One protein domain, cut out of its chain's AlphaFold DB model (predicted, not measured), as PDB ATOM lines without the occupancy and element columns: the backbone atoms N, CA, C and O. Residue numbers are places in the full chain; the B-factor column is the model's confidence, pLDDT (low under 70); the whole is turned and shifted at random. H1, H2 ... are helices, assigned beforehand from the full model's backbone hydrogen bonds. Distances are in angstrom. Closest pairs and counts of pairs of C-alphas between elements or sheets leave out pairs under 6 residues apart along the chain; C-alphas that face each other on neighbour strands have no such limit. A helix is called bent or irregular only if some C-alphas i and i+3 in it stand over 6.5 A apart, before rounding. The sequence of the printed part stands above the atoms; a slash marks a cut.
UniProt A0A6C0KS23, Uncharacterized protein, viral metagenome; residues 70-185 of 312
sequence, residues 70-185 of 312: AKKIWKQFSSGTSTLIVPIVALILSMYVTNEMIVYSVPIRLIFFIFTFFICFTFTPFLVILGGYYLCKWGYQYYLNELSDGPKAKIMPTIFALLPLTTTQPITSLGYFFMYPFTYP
ATOM      1  N   ALA A  70     -27.487  74.371 -42.884       67.94
ATOM      2  CA  ALA A  70     -27.666  73.179 -43.710       67.94
ATOM      3  C   ALA A  70     -27.582  71.879 -42.893       67.94
ATOM      4  O   ALA A  70     -28.437  71.015 -43.056       67.94
ATOM      5  N   LYS A  71     -26.628  71.739 -41.956       74.56
ATOM      6  CA  LYS A  71     -26.563  70.578 -41.046       74.56
ATOM      7  C   LYS A  71     -27.797  70.475 -40.146       74.56
ATOM      8  O   LYS A  71     -28.282  69.371 -39.910       74.56
ATOM      9  N   LYS A  72     -28.330  71.598 -39.654       72.75
ATOM     10  CA  LYS A  72     -29.528  71.628 -38.800       72.75
ATOM     11  C   LYS A  72     -30.791  71.269 -39.588       72.75
ATOM     12  O   LYS A  72     -31.572  70.448 -39.109       72.75
ATOM     13  N   ILE A  73     -30.930  71.783 -40.814       72.62
ATOM     14  CA  ILE A  73     -31.993  71.397 -41.754       72.62
ATOM     15  C   ILE A  73     -31.863  69.924 -42.134       72.62
ATOM     16  O   ILE A  73     -32.848  69.202 -42.067       72.62
ATOM     17  N   TRP A  74     -30.662  69.452 -42.470       71.19
ATOM     18  CA  TRP A  74     -30.425  68.058 -42.838       71.19
ATOM     19  C   TRP A  74     -30.731  67.104 -41.686       71.19
ATOM     20  O   TRP A  74     -31.326  66.060 -41.909       71.19
ATOM     21  N   LYS A  75     -30.388  67.469 -40.446       70.69
ATOM     22  CA  LYS A  75     -30.689  66.667 -39.254       70.69
ATOM     23  C   LYS A  75     -32.184  66.670 -38.912       70.69
ATOM     24  O   LYS A  75     -32.711  65.638 -38.518       70.69
ATOM     25  N   GLN A  76     -32.885  67.793 -39.085       63.78
ATOM     26  CA  GLN A  76     -34.345  67.840 -38.926       63.78
ATOM     27  C   GLN A  76     -35.070  67.085 -40.043       63.78
ATOM     28  O   GLN A  76     -36.012  66.343 -39.766       63.78
ATOM     29  N   PHE A  77     -34.604  67.219 -41.284       67.19
ATOM     30  CA  PHE A  77     -35.137  66.498 -42.428       67.19
ATOM     31  C   PHE A  77     -34.877  65.002 -42.293       67.19
ATOM     32  O   PHE A  77     -35.818  64.231 -42.403       67.19
ATOM     33  N   SER A  78     -33.655  64.568 -41.975       65.25
ATOM     34  CA  SER A  78     -33.335  63.149 -41.798       65.25
ATOM     35  C   SER A  78     -34.070  62.535 -40.609       65.25
ATOM     36  O   SER A  78     -34.563  61.416 -40.721       65.25
ATOM     37  N   SER A  79     -34.233  63.274 -39.506       62.28
ATOM     38  CA  SER A  79     -34.980  62.791 -38.345       62.28
ATOM     39  C   SER A  79     -36.477  62.663 -38.638       62.28
ATOM     40  O   SER A  79     -37.056  61.636 -38.303       62.28
ATOM     41  N   GLY A  80     -37.106  63.651 -39.285       61.41
ATOM     42  CA  GLY A  80     -38.532  63.586 -39.638       61.41
ATOM     43  C   GLY A  80     -38.829  62.614 -40.785       61.41
ATOM     44  O   GLY A  80     -39.829  61.901 -40.767       61.41
ATOM     45  N   THR A  81     -37.920  62.537 -41.756       62.50
ATOM     46  CA  THR A  81     -38.023  61.640 -42.912       62.50
ATOM     47  C   THR A  81     -37.817  60.187 -42.493       62.50
ATOM     48  O   THR A  81     -38.563  59.323 -42.939       62.50
ATOM     49  N   SER A  82     -36.881  59.899 -41.583       68.31
ATOM     50  CA  SER A  82     -36.665  58.539 -41.073       68.31
ATOM     51  C   SER A  82     -37.907  57.988 -40.362       68.31
ATOM     52  O   SER A  82     -38.327  56.867 -40.643       68.31
ATOM     53  N   THR A  83     -38.576  58.797 -39.531       76.81
ATOM     54  CA  THR A  83     -39.783  58.376 -38.797       76.81
ATOM     55  C   THR A  83     -40.940  57.956 -39.712       76.81
ATOM     56  O   THR A  83     -41.739  57.108 -39.321       76.81
ATOM     57  N   LEU A  84     -41.028  58.504 -40.927       81.38
ATOM     58  CA  LEU A  84     -42.111  58.209 -41.874       81.38
ATOM     59  C   LEU A  84     -41.684  57.193 -42.949       81.38
ATOM     60  O   LEU A  84     -42.453  56.304 -43.304       81.38
ATOM     61  N   ILE A  85     -40.444  57.267 -43.436       84.62
ATOM     62  CA  ILE A  85     -39.948  56.372 -44.489       84.62
ATOM     63  C   ILE A  85     -39.686  54.963 -43.960       84.62
ATOM     64  O   ILE A  85     -40.051  54.000 -44.630       84.62
ATOM     65  N   VAL A  86     -39.090  54.812 -42.773       87.62
ATOM     66  CA  VAL A  86     -38.767  53.489 -42.212       87.62
ATOM     67  C   VAL A  86     -39.991  52.566 -42.127       87.62
ATOM     68  O   VAL A  86     -39.897  51.453 -42.646       87.62
ATOM     69  N   PRO A  87     -41.151  52.973 -41.565       89.94
ATOM     70  CA  PRO A  87     -42.320  52.093 -41.527       89.94
ATOM     71  C   PRO A  87     -42.868  51.769 -42.922       89.94
ATOM     72  O   PRO A  87     -43.319  50.647 -43.140       89.94
ATOM     73  N   ILE A  88     -42.794  52.698 -43.882       90.44
ATOM     74  CA  ILE A  88     -43.216  52.441 -45.269       90.44
ATOM     75  C   ILE A  88     -42.305  51.397 -45.920       90.44
ATOM     76  O   ILE A  88     -42.791  50.442 -46.523       90.44
ATOM     77  N   VAL A  89     -40.987  51.544 -45.781       90.94
ATOM     78  CA  VAL A  89     -40.015  50.598 -46.343       90.94
ATOM     79  C   VAL A  89     -40.144  49.230 -45.675       90.94
ATOM     80  O   VAL A  89     -40.165  48.221 -46.372       90.94
ATOM     81  N   ALA A  90     -40.299  49.180 -44.350       93.25
ATOM     82  CA  ALA A  90     -40.541  47.937 -43.620       93.25
ATOM     83  C   ALA A  90     -41.817  47.227 -44.102       93.25
ATOM     84  O   ALA A  90     -41.807  46.011 -44.280       93.25
ATOM     85  N   LEU A  91     -42.885  47.986 -44.370       93.12
ATOM     86  CA  LEU A  91     -44.132  47.465 -44.923       93.12
ATOM     87  C   LEU A  91     -43.944  46.914 -46.341       93.12
ATOM     88  O   LEU A  91     -44.417  45.825 -46.643       93.12
ATOM     89  N   ILE A  92     -43.215  47.613 -47.211       91.62
ATOM     90  CA  ILE A  92     -42.922  47.124 -48.567       91.62
ATOM     91  C   ILE A  92     -42.088  45.833 -48.514       91.62
ATOM     92  O   ILE A  92     -42.373  44.876 -49.235       91.62
ATOM     93  N   LEU A  93     -41.081  45.769 -47.641       93.00
ATOM     94  CA  LEU A  93     -40.249  44.576 -47.491       93.00
ATOM     95  C   LEU A  93     -41.042  43.384 -46.941       93.00
ATOM     96  O   LEU A  93     -40.875  42.268 -47.434       93.00
ATOM     97  N   SER A  94     -41.943  43.598 -45.977       93.44
ATOM     98  CA  SER A  94     -42.806  42.523 -45.476       93.44
ATOM     99  C   SER A  94     -43.797  42.034 -46.538       93.44
ATOM    100  O   SER A  94     -44.052  40.827 -46.619       93.44
ATOM    101  N   MET A  95     -44.296  42.922 -47.409       92.31
ATOM    102  CA  MET A  95     -45.078  42.522 -48.585       92.31
ATOM    103  C   MET A  95     -44.265  41.596 -49.495       92.31
ATOM    104  O   MET A  95     -44.780  40.554 -49.900       92.31
ATOM    105  N   TYR A  96     -43.009  41.936 -49.810       92.31
ATOM    106  CA  TYR A  96     -42.169  41.092 -50.669       92.31
ATOM    107  C   TYR A  96     -41.952  39.705 -50.081       92.31
ATOM    108  O   TYR A  96     -42.216  38.717 -50.767       92.31
ATOM    109  N   VAL A  97     -41.571  39.628 -48.804       92.62
ATOM    110  CA  VAL A  97     -41.378  38.346 -48.113       92.62
ATOM    111  C   VAL A  97     -42.655  37.513 -48.167       92.62
ATOM    112  O   VAL A  97     -42.623  36.336 -48.514       92.62
ATOM    113  N   THR A  98     -43.810  38.120 -47.904       92.12
ATOM    114  CA  THR A  98     -45.063  37.358 -47.843       92.12
ATOM    115  C   THR A  98     -45.550  36.891 -49.213       92.12
ATOM    116  O   THR A  98     -46.163  35.829 -49.319       92.12
ATOM    117  N   ASN A  99     -45.246  37.642 -50.273       89.81
ATOM    118  CA  ASN A  99     -45.510  37.222 -51.649       89.81
ATOM    119  C   ASN A  99     -44.531  36.132 -52.127       89.81
ATOM    120  O   ASN A  99     -44.931  35.280 -52.915       89.81
ATOM    121  N   GLU A 100     -43.289  36.082 -51.631       88.94
ATOM    122  CA  GLU A 100     -42.405  34.918 -51.847       88.94
ATOM    123  C   GLU A 100     -42.921  33.672 -51.122       88.94
ATOM    124  O   GLU A 100     -42.808  32.557 -51.628       88.94
ATOM    125  N   MET A 101     -43.556  33.859 -49.964       89.19
ATOM    126  CA  MET A 101     -44.169  32.788 -49.178       89.19
ATOM    127  C   MET A 101     -45.566  32.385 -49.678       89.19
ATOM    128  O   MET A 101     -46.307  31.735 -48.942       89.19
ATOM    129  N   ILE A 102     -45.944  32.723 -50.918       87.81
ATOM    130  CA  ILE A 102     -47.272  32.407 -51.471       87.81
ATOM    131  C   ILE A 102     -47.586  30.901 -51.445       87.81
ATOM    132  O   ILE A 102     -48.729  30.529 -51.218       87.81
ATOM    133  N   VAL A 103     -46.557  30.054 -51.557       88.12
ATOM    134  CA  VAL A 103     -46.636  28.581 -51.474       88.12
ATOM    135  C   VAL A 103     -47.017  28.047 -50.086       88.12
ATOM    136  O   VAL A 103     -47.298  26.860 -49.942       88.12
ATOM    137  N   TYR A 104     -47.014  28.892 -49.050       87.19
ATOM    138  CA  TYR A 104     -47.381  28.507 -47.690       87.19
ATOM    139  C   TYR A 104     -48.848  28.821 -47.381       87.19
ATOM    140  O   TYR A 104     -49.496  29.687 -47.978       87.19
ATOM    141  N   SER A 105     -49.384  28.138 -46.371       86.25
ATOM    142  CA  SER A 105     -50.738  28.396 -45.892       86.25
ATOM    143  C   SER A 105     -50.900  29.838 -45.387       86.25
ATOM    144  O   SER A 105     -49.956  30.489 -44.931       86.25
ATOM    145  N   VAL A 106     -52.129  30.351 -45.480       86.94
ATOM    146  CA  VAL A 106     -52.512  31.707 -45.050       86.94
ATOM    147  C   VAL A 106     -51.997  32.090 -43.650       86.94
ATOM    148  O   VAL A 106     -51.411  33.166 -43.527       86.94
ATOM    149  N   PRO A 107     -52.152  31.265 -42.590       87.69
ATOM    150  CA  PRO A 107     -51.697  31.654 -41.254       87.69
ATOM    151  C   PRO A 107     -50.178  31.824 -41.182       87.69
ATOM    152  O   PRO A 107     -49.699  32.742 -40.523       87.69
ATOM    153  N   ILE A 108     -49.417  30.991 -41.898       89.12
ATOM    154  CA  ILE A 108     -47.956  31.106 -41.955       89.12
ATOM    155  C   ILE A 108     -47.576  32.439 -42.606       89.12
ATOM    156  O   ILE A 108     -46.787  33.194 -42.045       89.12
ATOM    157  N   ARG A 109     -48.201  32.775 -43.741       91.88
ATOM    158  CA  ARG A 109     -47.984  34.050 -44.440       91.88
ATOM    159  C   ARG A 109     -48.232  35.259 -43.539       91.88
ATOM    160  O   ARG A 109     -47.412  36.170 -43.507       91.88
ATOM    161  N   LEU A 110     -49.319  35.240 -42.766       91.44
ATOM    162  CA  LEU A 110     -49.641  36.308 -41.818       91.44
ATOM    163  C   LEU A 110     -48.579  36.447 -40.716       91.44
ATOM    164  O   LEU A 110     -48.156  37.562 -40.412       91.44
ATOM    165  N   ILE A 111     -48.131  35.329 -40.138       93.44
ATOM    166  CA  ILE A 111     -47.099  35.328 -39.091       93.44
ATOM    167  C   ILE A 111     -45.795  35.923 -39.628       93.44
ATOM    168  O   ILE A 111     -45.233  36.819 -38.999       93.44
ATOM    169  N   PHE A 112     -45.341  35.478 -40.804       93.38
ATOM    170  CA  PHE A 112     -44.124  36.004 -41.425       93.38
ATOM    171  C   PHE A 112     -44.249  37.485 -41.782       93.38
ATOM    172  O   PHE A 112     -43.314  38.236 -41.530       93.38
ATOM    173  N   PHE A 113     -45.404  37.934 -42.279       94.19
ATOM    174  CA  PHE A 113     -45.638  39.352 -42.549       94.19
ATOM    175  C   PHE A 113     -45.443  40.213 -41.297       94.19
ATOM    176  O   PHE A 113     -44.682  41.182 -41.325       94.19
ATOM    177  N   ILE A 114     -46.109  39.849 -40.193       94.69
ATOM    178  CA  ILE A 114     -46.046  40.591 -38.927       94.69
ATOM    179  C   ILE A 114     -44.624  40.553 -38.363       94.69
ATOM    180  O   ILE A 114     -44.095  41.585 -37.953       94.69
ATOM    181  N   PHE A 115     -43.993  39.379 -38.376       94.94
ATOM    182  CA  PHE A 115     -42.641  39.182 -37.869       94.94
ATOM    183  C   PHE A 115     -41.608  39.999 -38.653       94.94
ATOM    184  O   PHE A 115     -40.827  40.740 -38.055       94.94
ATOM    185  N   THR A 116     -41.631  39.926 -39.987       94.31
ATOM    186  CA  THR A 116     -40.738  40.708 -40.849       94.31
ATOM    187  C   THR A 116     -40.983  42.200 -40.678       94.31
ATOM    188  O   THR A 116     -40.020  42.945 -40.528       94.31
ATOM    189  N   PHE A 117     -42.245  42.641 -40.651       94.75
ATOM    190  CA  PHE A 117     -42.570  44.049 -40.435       94.75
ATOM    191  C   PHE A 117     -42.007  44.549 -39.103       94.75
ATOM    192  O   PHE A 117     -41.321  45.568 -39.074       94.75
ATOM    193  N   PHE A 118     -42.241  43.806 -38.017       94.88
ATOM    194  CA  PHE A 118     -41.767  44.170 -36.687       94.88
ATOM    195  C   PHE A 118     -40.240  44.248 -36.637       94.88
ATOM    196  O   PHE A 118     -39.705  45.271 -36.221       94.88
ATOM    197  N   ILE A 119     -39.530  43.230 -37.136       94.69
ATOM    198  CA  ILE A 119     -38.062  43.228 -37.138       94.69
ATOM    199  C   ILE A 119     -37.503  44.347 -38.014       94.69
ATOM    200  O   ILE A 119     -36.593  45.042 -37.577       94.69
ATOM    201  N   CYS A 120     -38.032  44.561 -39.221       93.50
ATOM    202  CA  CYS A 120     -37.581  45.657 -40.079       93.50
ATOM    203  C   CYS A 120     -37.848  47.028 -39.444       93.50
ATOM    204  O   CYS A 120     -37.047  47.942 -39.622       93.50
ATOM    205  N   PHE A 121     -38.946  47.169 -38.701       91.50
ATOM    206  CA  PHE A 121     -39.293  48.405 -38.009       91.50
ATOM    207  C   PHE A 121     -38.402  48.662 -36.784       91.50
ATOM    208  O   PHE A 121     -37.959  49.789 -36.581       91.50
ATOM    209  N   THR A 122     -38.111  47.636 -35.977       91.19
ATOM    210  CA  THR A 122     -37.317  47.787 -34.744       91.19
ATOM    211  C   THR A 122     -35.810  47.688 -34.964       91.19
ATOM    212  O   THR A 122     -35.039  48.254 -34.193       91.19
ATOM    213  N   PHE A 123     -35.367  46.944 -35.979       91.50
ATOM    214  CA  PHE A 123     -33.968  46.574 -36.179       91.50
ATOM    215  C   PHE A 123     -33.479  46.991 -37.571       91.50
ATOM    216  O   PHE A 123     -33.468  46.218 -38.532       91.50
ATOM    217  N   THR A 124     -32.993  48.232 -37.653       86.62
ATOM    218  CA  THR A 124     -32.444  48.860 -38.864       86.62
ATOM    219  C   THR A 124     -31.459  48.000 -39.667       86.62
ATOM    220  O   THR A 124     -31.597  47.965 -40.890       86.62
ATOM    221  N   PRO A 125     -30.475  47.285 -39.080       90.81
ATOM    222  CA  PRO A 125     -29.551  46.493 -39.895       90.81
ATOM    223  C   PRO A 125     -30.261  45.371 -40.662       90.81
ATOM    224  O   PRO A 125     -29.881  45.087 -41.793       90.81
ATOM    225  N   PHE A 126     -31.330  44.783 -40.116       91.44
ATOM    226  CA  PHE A 126     -32.112  43.790 -40.852       91.44
ATOM    227  C   PHE A 126     -32.882  44.420 -42.013       91.44
ATOM    228  O   PHE A 126     -32.913  43.845 -43.098       91.44
ATOM    229  N   LEU A 127     -33.426  45.629 -41.835       92.00
ATOM    230  CA  LEU A 127     -34.017  46.402 -42.932       92.00
ATOM    231  C   LEU A 127     -32.996  46.651 -44.051       92.00
ATOM    232  O   LEU A 127     -33.319  46.448 -45.218       92.00
ATOM    233  N   VAL A 128     -31.766  47.045 -43.710       92.06
ATOM    234  CA  VAL A 128     -30.703  47.298 -44.698       92.06
ATOM    235  C   VAL A 128     -30.290  46.012 -45.415       92.06
ATOM    236  O   VAL A 128     -30.204  46.009 -46.640       92.06
ATOM    237  N   ILE A 129     -30.078  44.914 -44.683       94.31
ATOM    238  CA  ILE A 129     -29.701  43.617 -45.266       94.31
ATOM    239  C   ILE A 129     -30.805  43.105 -46.196       94.31
ATOM    240  O   ILE A 129     -30.527  42.724 -47.332       94.31
ATOM    241  N   LEU A 130     -32.059  43.122 -45.740       93.06
ATOM    242  CA  LEU A 130     -33.194  42.638 -46.521       93.06
ATOM    243  C   LEU A 130     -33.476  43.545 -47.728       93.06
ATOM    244  O   LEU A 130     -33.725  43.055 -48.828       93.06
ATOM    245  N   GLY A 131     -33.374  44.863 -47.553       92.56
ATOM    246  CA  GLY A 131     -33.463  45.829 -48.646       92.56
ATOM    247  C   GLY A 131     -32.371  45.613 -49.691       92.56
ATOM    248  O   GLY A 131     -32.669  45.535 -50.881       92.56
ATOM    249  N   GLY A 132     -31.124  45.427 -49.251       93.25
ATOM    250  CA  GLY A 132     -29.997  45.091 -50.119       93.25
ATOM    251  C   GLY A 132     -30.205  43.773 -50.863       93.25
ATOM    252  O   GLY A 132     -29.972  43.709 -52.065       93.25
ATOM    253  N   TYR A 133     -30.723  42.740 -50.193       94.12
ATOM    254  CA  TYR A 133     -31.055  41.457 -50.814       94.12
ATOM    255  C   TYR A 133     -32.044  41.608 -51.979       94.12
ATOM    256  O   TYR A 133     -31.786  41.109 -53.079       94.12
ATOM    257  N   TYR A 134     -33.149  42.331 -51.772       92.25
ATOM    258  CA  TYR A 134     -34.127  42.569 -52.836       92.25
ATOM    259  C   TYR A 134     -33.585  43.494 -53.930       92.25
ATOM    260  O   TYR A 134     -33.872  43.271 -55.105       92.25
ATOM    261  N   LEU A 135     -32.744  44.472 -53.590       92.69
ATOM    262  CA  LEU A 135     -32.093  45.330 -54.579       92.69
ATOM    263  C   LEU A 135     -31.115  44.539 -55.465       92.69
ATOM    264  O   LEU A 135     -31.122  44.695 -56.685       92.69
ATOM    265  N   CYS A 136     -30.335  43.627 -54.882       92.75
ATOM    266  CA  CYS A 136     -29.463  42.715 -55.623       92.75
ATOM    267  C   CYS A 136     -30.268  41.777 -56.530       92.75
ATOM    268  O   CYS A 136     -29.912  41.609 -57.695       92.75
ATOM    269  N   LYS A 137     -31.383  41.210 -56.044       90.38
ATOM    270  CA  LYS A 137     -32.307  40.421 -56.880       90.38
ATOM    271  C   LYS A 137     -32.838  41.229 -58.062       90.38
ATOM    272  O   LYS A 137     -32.930  40.699 -59.168       90.38
ATOM    273  N   TRP A 138     -33.172  42.499 -57.834       89.12
ATOM    274  CA  TRP A 138     -33.672  43.394 -58.876       89.12
ATOM    275  C   TRP A 138     -32.610  43.620 -59.948       89.12
ATOM    276  O   TRP A 138     -32.866  43.385 -61.127       89.12
ATOM    277  N   GLY A 139     -31.407  44.017 -59.520       90.06
ATOM    278  CA  GLY A 139     -30.276  44.255 -60.411       90.06
ATOM    279  C   GLY A 139     -29.878  43.000 -61.185       90.06
ATOM    280  O   GLY A 139     -29.608  43.075 -62.379       90.06
ATOM    281  N   TYR A 140     -29.927  41.830 -60.546       89.38
ATOM    282  CA  TYR A 140     -29.642  40.558 -61.203       89.38
ATOM    283  C   TYR A 140     -30.700  40.189 -62.252       89.38
ATOM    284  O   TYR A 140     -30.355  39.775 -63.357       89.38
ATOM    285  N   GLN A 141     -31.987  40.398 -61.956       88.31
ATOM    286  CA  GLN A 141     -33.048  40.224 -62.948       88.31
ATOM    287  C   GLN A 141     -32.895  41.197 -64.123       88.31
ATOM    288  O   GLN A 141     -33.096  40.802 -65.271       88.31
ATOM    289  N   TYR A 142     -32.564  42.460 -63.849       89.88
ATOM    290  CA  TYR A 142     -32.316  43.460 -64.885       89.88
ATOM    291  C   TYR A 142     -31.153  43.035 -65.789       89.88
ATOM    292  O   TYR A 142     -31.295  43.016 -67.009       89.88
ATOM    293  N   TYR A 143     -30.045  42.594 -65.190       88.62
ATOM    294  CA  TYR A 143     -28.892  42.076 -65.919       88.62
ATOM    295  C   TYR A 143     -29.257  40.899 -66.835       88.62
ATOM    296  O   TYR A 143     -28.915  40.912 -68.013       88.62
ATOM    297  N   LEU A 144     -29.997  39.906 -66.334       88.12
ATOM    298  CA  LEU A 144     -30.378  38.746 -67.144       88.12
ATOM    299  C   LEU A 144     -31.344  39.078 -68.287       88.12
ATOM    300  O   LEU A 144     -31.306  38.408 -69.310       88.12
ATOM    301  N   ASN A 145     -32.225  40.063 -68.111       89.31
ATOM    302  CA  ASN A 145     -33.283  40.337 -69.085       89.31
ATOM    303  C   ASN A 145     -32.894  41.367 -70.150       89.31
ATOM    304  O   ASN A 145     -33.421  41.285 -71.262       89.31
ATOM    305  N   GLU A 146     -32.019  42.315 -69.805       87.94
ATOM    306  CA  GLU A 146     -31.643  43.439 -70.675       87.94
ATOM    307  C   GLU A 146     -30.185  43.379 -71.153       87.94
ATOM    308  O   GLU A 146     -29.871  43.932 -72.202       87.94
ATOM    309  N   LEU A 147     -29.284  42.728 -70.404       84.56
ATOM    310  CA  LEU A 147     -27.839  42.733 -70.689       84.56
ATOM    311  C   LEU A 147     -27.277  41.359 -71.077       84.56
ATOM    312  O   LEU A 147     -26.135  41.278 -71.524       84.56
ATOM    313  N   SER A 148     -28.042  40.284 -70.900       85.12
ATOM    314  CA  SER A 148     -27.618  38.921 -71.213       85.12
ATOM    315  C   SER A 148     -28.490  38.317 -72.309       85.12
ATOM    316  O   SER A 148     -29.710  38.441 -72.271       85.12
ATOM    317  N   ASP A 149     -27.870  37.577 -73.230       84.06
ATOM    318  CA  ASP A 149     -28.571  36.769 -74.242       84.06
ATOM    319  C   ASP A 149     -29.164  35.465 -73.666       84.06
ATOM    320  O   ASP A 149     -29.677  34.612 -74.395       84.06
ATOM    321  N   GLY A 150     -29.058  35.271 -72.347       75.75
ATOM    322  CA  GLY A 150     -29.586  34.111 -71.647       75.75
ATOM    323  C   GLY A 150     -31.120  34.043 -71.635       75.75
ATOM    324  O   GLY A 150     -31.821  34.982 -72.019       75.75
ATOM    325  N   PRO A 151     -31.686  32.916 -71.168       79.62
ATOM    326  CA  PRO A 151     -33.126  32.792 -71.016       79.62
ATOM    327  C   PRO A 151     -33.637  33.831 -70.015       79.62
ATOM    328  O   PRO A 151     -33.202  33.871 -68.862       79.62
ATOM    329  N   LYS A 152     -34.595  34.652 -70.457       80.44
ATOM    330  CA  LYS A 152     -35.233  35.665 -69.612       80.44
ATOM    331  C   LYS A 152     -35.881  35.000 -68.405       80.44
ATOM    332  O   LYS A 152     -36.736  34.124 -68.549       80.44
ATOM    333  N   ALA A 153     -35.481  35.430 -67.215       74.31
ATOM    334  CA  ALA A 153     -35.927  34.856 -65.957       74.31
ATOM    335  C   ALA A 153     -36.663  35.906 -65.122       74.31
ATOM    336  O   ALA A 153     -36.247  37.063 -65.006       74.31
ATOM    337  N   LYS A 154     -37.767  35.485 -64.503       76.94
ATOM    338  CA  LYS A 154     -38.464  36.274 -63.489       76.94
ATOM    339  C   LYS A 154     -38.001  35.802 -62.116       76.94
ATOM    340  O   LYS A 154     -38.358  34.709 -61.693       76.94
ATOM    341  N   ILE A 155     -37.181  36.617 -61.458       76.88
ATOM    342  CA  ILE A 155     -36.557  36.290 -60.164       76.88
ATOM    343  C   ILE A 155     -37.232  37.062 -59.031       76.88
ATOM    344  O   ILE A 155     -37.310  36.582 -57.903       76.88
ATOM    345  N   MET A 156     -37.748  38.252 -59.334       79.81
ATOM    346  CA  MET A 156     -38.512  39.048 -58.394       79.81
ATOM    347  C   MET A 156     -39.849  38.390 -58.060       79.81
ATOM    348  O   MET A 156     -40.544  37.939 -58.983       79.81
ATOM    349  N   PRO A 157     -40.254  38.395 -56.774       75.50
ATOM    350  CA  PRO A 157     -41.579  37.951 -56.394       75.50
ATOM    351  C   PRO A 157     -42.647  38.703 -57.169       75.50
ATOM    352  O   PRO A 157     -42.633  39.931 -57.288       75.50
ATOM    353  N   THR A 158     -43.621  37.951 -57.664       78.56
ATOM    354  CA  THR A 158     -44.861  38.535 -58.153       78.56
ATOM    355  C   THR A 158     -45.632  39.082 -56.964       78.56
ATOM    356  O   THR A 158     -45.978  38.336 -56.053       78.56
ATOM    357  N   ILE A 159     -45.913  40.383 -56.972       81.06
ATOM    358  CA  ILE A 159     -46.778  40.997 -55.966       81.06
ATOM    359  C   ILE A 159     -48.226  40.673 -56.340       81.06
ATOM    360  O   ILE A 159     -48.813  41.319 -57.204       81.06
ATOM    361  N   PHE A 160     -48.793  39.661 -55.694       74.69
ATOM    362  CA  PHE A 160     -50.181  39.247 -55.879       74.69
ATOM    363  C   PHE A 160     -51.147  40.158 -55.119       74.69
ATOM    364  O   PHE A 160     -52.221  40.495 -55.615       74.69
ATOM    365  N   ALA A 161     -50.753  40.579 -53.917       80.06
ATOM    366  CA  ALA A 161     -51.482  41.519 -53.075       80.06
ATOM    367  C   ALA A 161     -50.534  42.165 -52.051       80.06
ATOM    368  O   ALA A 161     -49.354  41.816 -51.988       80.06
ATOM    369  N   LEU A 162     -51.048  43.106 -51.248       81.69
ATOM    370  CA  LEU A 162     -50.285  43.675 -50.130       81.69
ATOM    371  C   LEU A 162     -49.914  42.557 -49.156       81.69
ATOM    372  O   LEU A 162     -48.753  42.327 -48.840       81.69
ATOM    373  N   LEU A 163     -50.923  41.797 -48.764       85.44
ATOM    374  CA  LEU A 163     -50.761  40.632 -47.928       85.44
ATOM    375  C   LEU A 163     -51.694  39.561 -48.487       85.44
ATOM    376  O   LEU A 163     -52.887  39.614 -48.212       85.44
ATOM    377  N   PRO A 164     -51.212  38.637 -49.332       80.50
ATOM    378  CA  PRO A 164     -52.079  37.663 -49.980       80.50
ATOM    379  C   PRO A 164     -52.658  36.716 -48.923       80.50
ATOM    380  O   PRO A 164     -51.978  35.785 -48.499       80.50
ATOM    381  N   LEU A 165     -53.895  36.964 -48.478       81.19
ATOM    382  CA  LEU A 165     -54.581  36.147 -47.468       81.19
ATOM    383  C   LEU A 165     -55.699  35.317 -48.067       81.19
ATOM    384  O   LEU A 165     -55.907  34.191 -47.633       81.19
ATOM    385  N   THR A 166     -56.430  35.859 -49.039       80.81
ATOM    386  CA  THR A 166     -57.619  35.186 -49.557       80.81
ATOM    387  C   THR A 166     -57.725  35.260 -51.068       80.81
ATOM    388  O   THR A 166     -57.361  36.254 -51.691       80.81
ATOM    389  N   THR A 167     -58.276  34.202 -51.647       79.81
ATOM    390  CA  THR A 167     -58.725  34.149 -53.038       79.81
ATOM    391  C   THR A 167     -60.198  34.502 -53.189       79.81
ATOM    392  O   THR A 167     -60.696  34.691 -54.298       79.81
ATOM    393  N   THR A 168     -60.907  34.645 -52.068       79.88
ATOM    394  CA  THR A 168     -62.330  34.957 -52.047       79.88
ATOM    395  C   THR A 168     -62.565  36.447 -52.262       79.88
ATOM    396  O   THR A 168     -61.999  37.302 -51.576       79.88
ATOM    397  N   GLN A 169     -63.425  36.760 -53.230       74.81
ATOM    398  CA  GLN A 169     -63.926  38.114 -53.407       74.81
ATOM    399  C   GLN A 169     -65.162  38.314 -52.520       74.81
ATOM    400  O   GLN A 169     -66.075  37.484 -52.543       74.81
ATOM    401  N   PRO A 170     -65.215  39.387 -51.720       76.88
ATOM    402  CA  PRO A 170     -66.387  39.691 -50.912       76.88
ATOM    403  C   PRO A 170     -67.568  40.104 -51.799       76.88
ATOM    404  O   PRO A 170     -67.407  40.781 -52.810       76.88
ATOM    405  N   ILE A 171     -68.776  39.732 -51.374       78.44
ATOM    406  CA  ILE A 171     -70.022  39.949 -52.131       78.44
ATOM    407  C   ILE A 171     -70.437  41.436 -52.129       78.44
ATOM    408  O   ILE A 171     -71.122  41.914 -53.033       78.44
ATOM    409  N   THR A 172     -70.023  42.186 -51.105       85.62
ATOM    410  CA  THR A 172     -70.366  43.605 -50.915       85.62
ATOM    411  C   THR A 172     -69.244  44.533 -51.380       85.62
ATOM    412  O   THR A 172     -68.077  44.265 -51.091       85.62
ATOM    413  N   SER A 173     -69.593  45.683 -51.964       83.44
ATOM    414  CA  SER A 173     -68.642  46.724 -52.392       83.44
ATOM    415  C   SER A 173     -67.775  47.273 -51.251       83.44
ATOM    416  O   SER A 173     -66.574  47.462 -51.423       83.44
ATOM    417  N   LEU A 174     -68.354  47.469 -50.062       86.44
ATOM    418  CA  LEU A 174     -67.606  47.916 -48.883       86.44
ATOM    419  C   LEU A 174     -66.601  46.852 -48.421       86.44
ATOM    420  O   LEU A 174     -65.440  47.161 -48.170       86.44
ATOM    421  N   GLY A 175     -67.031  45.589 -48.369       83.50
ATOM    422  CA  GLY A 175     -66.134  44.467 -48.089       83.50
ATOM    423  C   GLY A 175     -64.992  44.382 -49.101       83.50
ATOM    424  O   GLY A 175     -63.855  44.132 -48.708       83.50
ATOM    425  N   TYR A 176     -65.266  44.656 -50.381       83.00
ATOM    426  CA  TYR A 176     -64.250  44.671 -51.435       83.00
ATOM    427  C   TYR A 176     -63.184  45.724 -51.174       83.00
ATOM    428  O   TYR A 176     -62.005  45.405 -51.247       83.00
ATOM    429  N   PHE A 177     -63.569  46.939 -50.785       86.12
ATOM    430  CA  PHE A 177     -62.613  47.999 -50.468       86.12
ATOM    431  C   PHE A 177     -61.627  47.600 -49.355       86.12
ATOM    432  O   PHE A 177     -60.418  47.755 -49.520       86.12
ATOM    433  N   PHE A 178     -62.119  47.031 -48.250       87.56
ATOM    434  CA  PHE A 178     -61.263  46.627 -47.126       87.56
ATOM    435  C   PHE A 178     -60.447  45.360 -47.403       87.56
ATOM    436  O   PHE A 178     -59.333  45.232 -46.901       87.56
ATOM    437  N   MET A 179     -60.981  44.433 -48.203       85.12
ATOM    438  CA  MET A 179     -60.296  43.181 -48.538       85.12
ATOM    439  C   MET A 179     -59.380  43.297 -49.754       85.12
ATOM    440  O   MET A 179     -58.501  42.464 -49.919       85.12
ATOM    441  N   TYR A 180     -59.500  44.345 -50.568       84.19
ATOM    442  CA  TYR A 180     -58.666  44.568 -51.750       84.19
ATOM    443  C   TYR A 180     -57.141  44.445 -51.527       84.19
ATOM    444  O   TYR A 180     -56.456  43.862 -52.376       84.19
ATOM    445  N   PRO A 181     -56.545  44.954 -50.426       85.88
ATOM    446  CA  PRO A 181     -55.127  44.719 -50.153       85.88
ATOM    447  C   PRO A 181     -54.798  43.258 -49.805       85.88
ATOM    448  O   PRO A 181     -53.630  42.882 -49.900       85.88
ATOM    449  N   PHE A 182     -55.790  42.441 -49.449       87.88
ATOM    450  CA  PHE A 182     -55.636  41.061 -48.987       87.88
ATOM    451  C   PHE A 182     -56.092  39.987 -49.988       87.88
ATOM    452  O   PHE A 182     -55.722  38.815 -49.851       87.88
ATOM    453  N   THR A 183     -56.879  40.376 -50.992       85.06
ATOM    454  CA  THR A 183     -57.414  39.479 -52.020       85.06
ATOM    455  C   THR A 183     -56.453  39.334 -53.204       85.06
ATOM    456  O   THR A 183     -55.919  40.323 -53.712       85.06
ATOM    457  N   TYR A 184     -56.254  38.100 -53.670       84.00
ATOM    458  CA  TYR A 184     -55.440  37.758 -54.840       84.00
ATOM    459  C   TYR A 184     -56.032  36.560 -55.603       84.00
ATOM    460  O   TYR A 184     -56.759  35.785 -55.000       84.00
ATOM    461  N   PRO A 185     -55.712  36.330 -56.888       82.75
ATOM    462  CA  PRO A 185     -54.963  37.185 -57.811       82.75
ATOM    463  C   PRO A 185     -55.774  38.415 -58.252       82.75
ATOM    464  O   PRO A 185     -56.995  38.360 -58.357       82.75
TER     465      PRO A 185
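AT A GLANCE: This is residues 70 to 185 of the 312 residues of an uncharacterized protein of viral metagenome (UniProt A0A6C0KS23). A long kinked helix, H1, folds back through a tight turn into H2, and the second half of H1 and H2 lie side by side as a helical hairpin, while residues 70 to 85 of H1 stick out as a free arm. From the end of H2, beside the middle of H1, H3 leads away steeply, and a long link without a named element returns from its far end to the short H4, which lies off to one side and packs on no helix. The printed part has 116 residues with four named helices, in the order H1, H2, H3, H4, and no named strand; the class is all helix. The whole is loose, with a radius of gyration of the C-alphas of 17.5 A, and flat, spanning 54 by 45 by 25 A.

IN THESE COORDINATES: H1 holds residues 70 to 103, begins at C-alpha 70 at (-27.666, 73.179, -43.710) and measures 49.1 A from first to last C-alpha. It has a kink of 37 degrees near residue 83, and it is irregular: C-alphas 100 and 103 are 7.6 A apart. H2, residues 106 to 122, measures 24.4 A. H3, residues 124 to 147, measures 32.7 A and ends with C-alpha 147 at (-27.839, 42.733, -70.689). H4, residues 173 to 179, ends with C-alpha 179 at (-60.296, 43.181, -48.538).

HOW THE PARTS SIT: H1 and H2 form a helical hairpin, with a shallow tilt of 18 degrees, opposite ways. H1 touches H2 with residues 86 to 102 alone, and the closest C-alphas are those of Ala 90 and Cys 120, 5.1 A apart. H1 touches H3 with residues 90 to 93 alone, the closest C-alphas being those of Ala 90 and Leu 127 at 6.7 A. Their steep tilt of 67 degrees, the same way, is only just short of about perpendicular. H2 and H3 touch only at the corner by their link, where the C-alphas of Cys 120 and Leu 127 come closest, 4.6 A apart. H4 is apart from H1, H2 and H3. Every O i to N i+4 pair is within hydrogen-bond range in H2, H3 and H4; in H1 it is 25 of 30.

THE WHOLE: The C-alphas farthest apart are those of Ala 70 and Ile 171, 54.5 A. Residues 70 to 85, which belong to H1, and residues 146 to 151 stand free; without them the body spans 42 by 37 by 22 A. The printed part has no cut. The links from H1 to H2 and from H2 to H3 are tight, and the link from H3 to H4, residues 148 to 172, is long. The mean pLDDT of the printed part is 85.0; residue 70 and residues 76 to 82 are under 70.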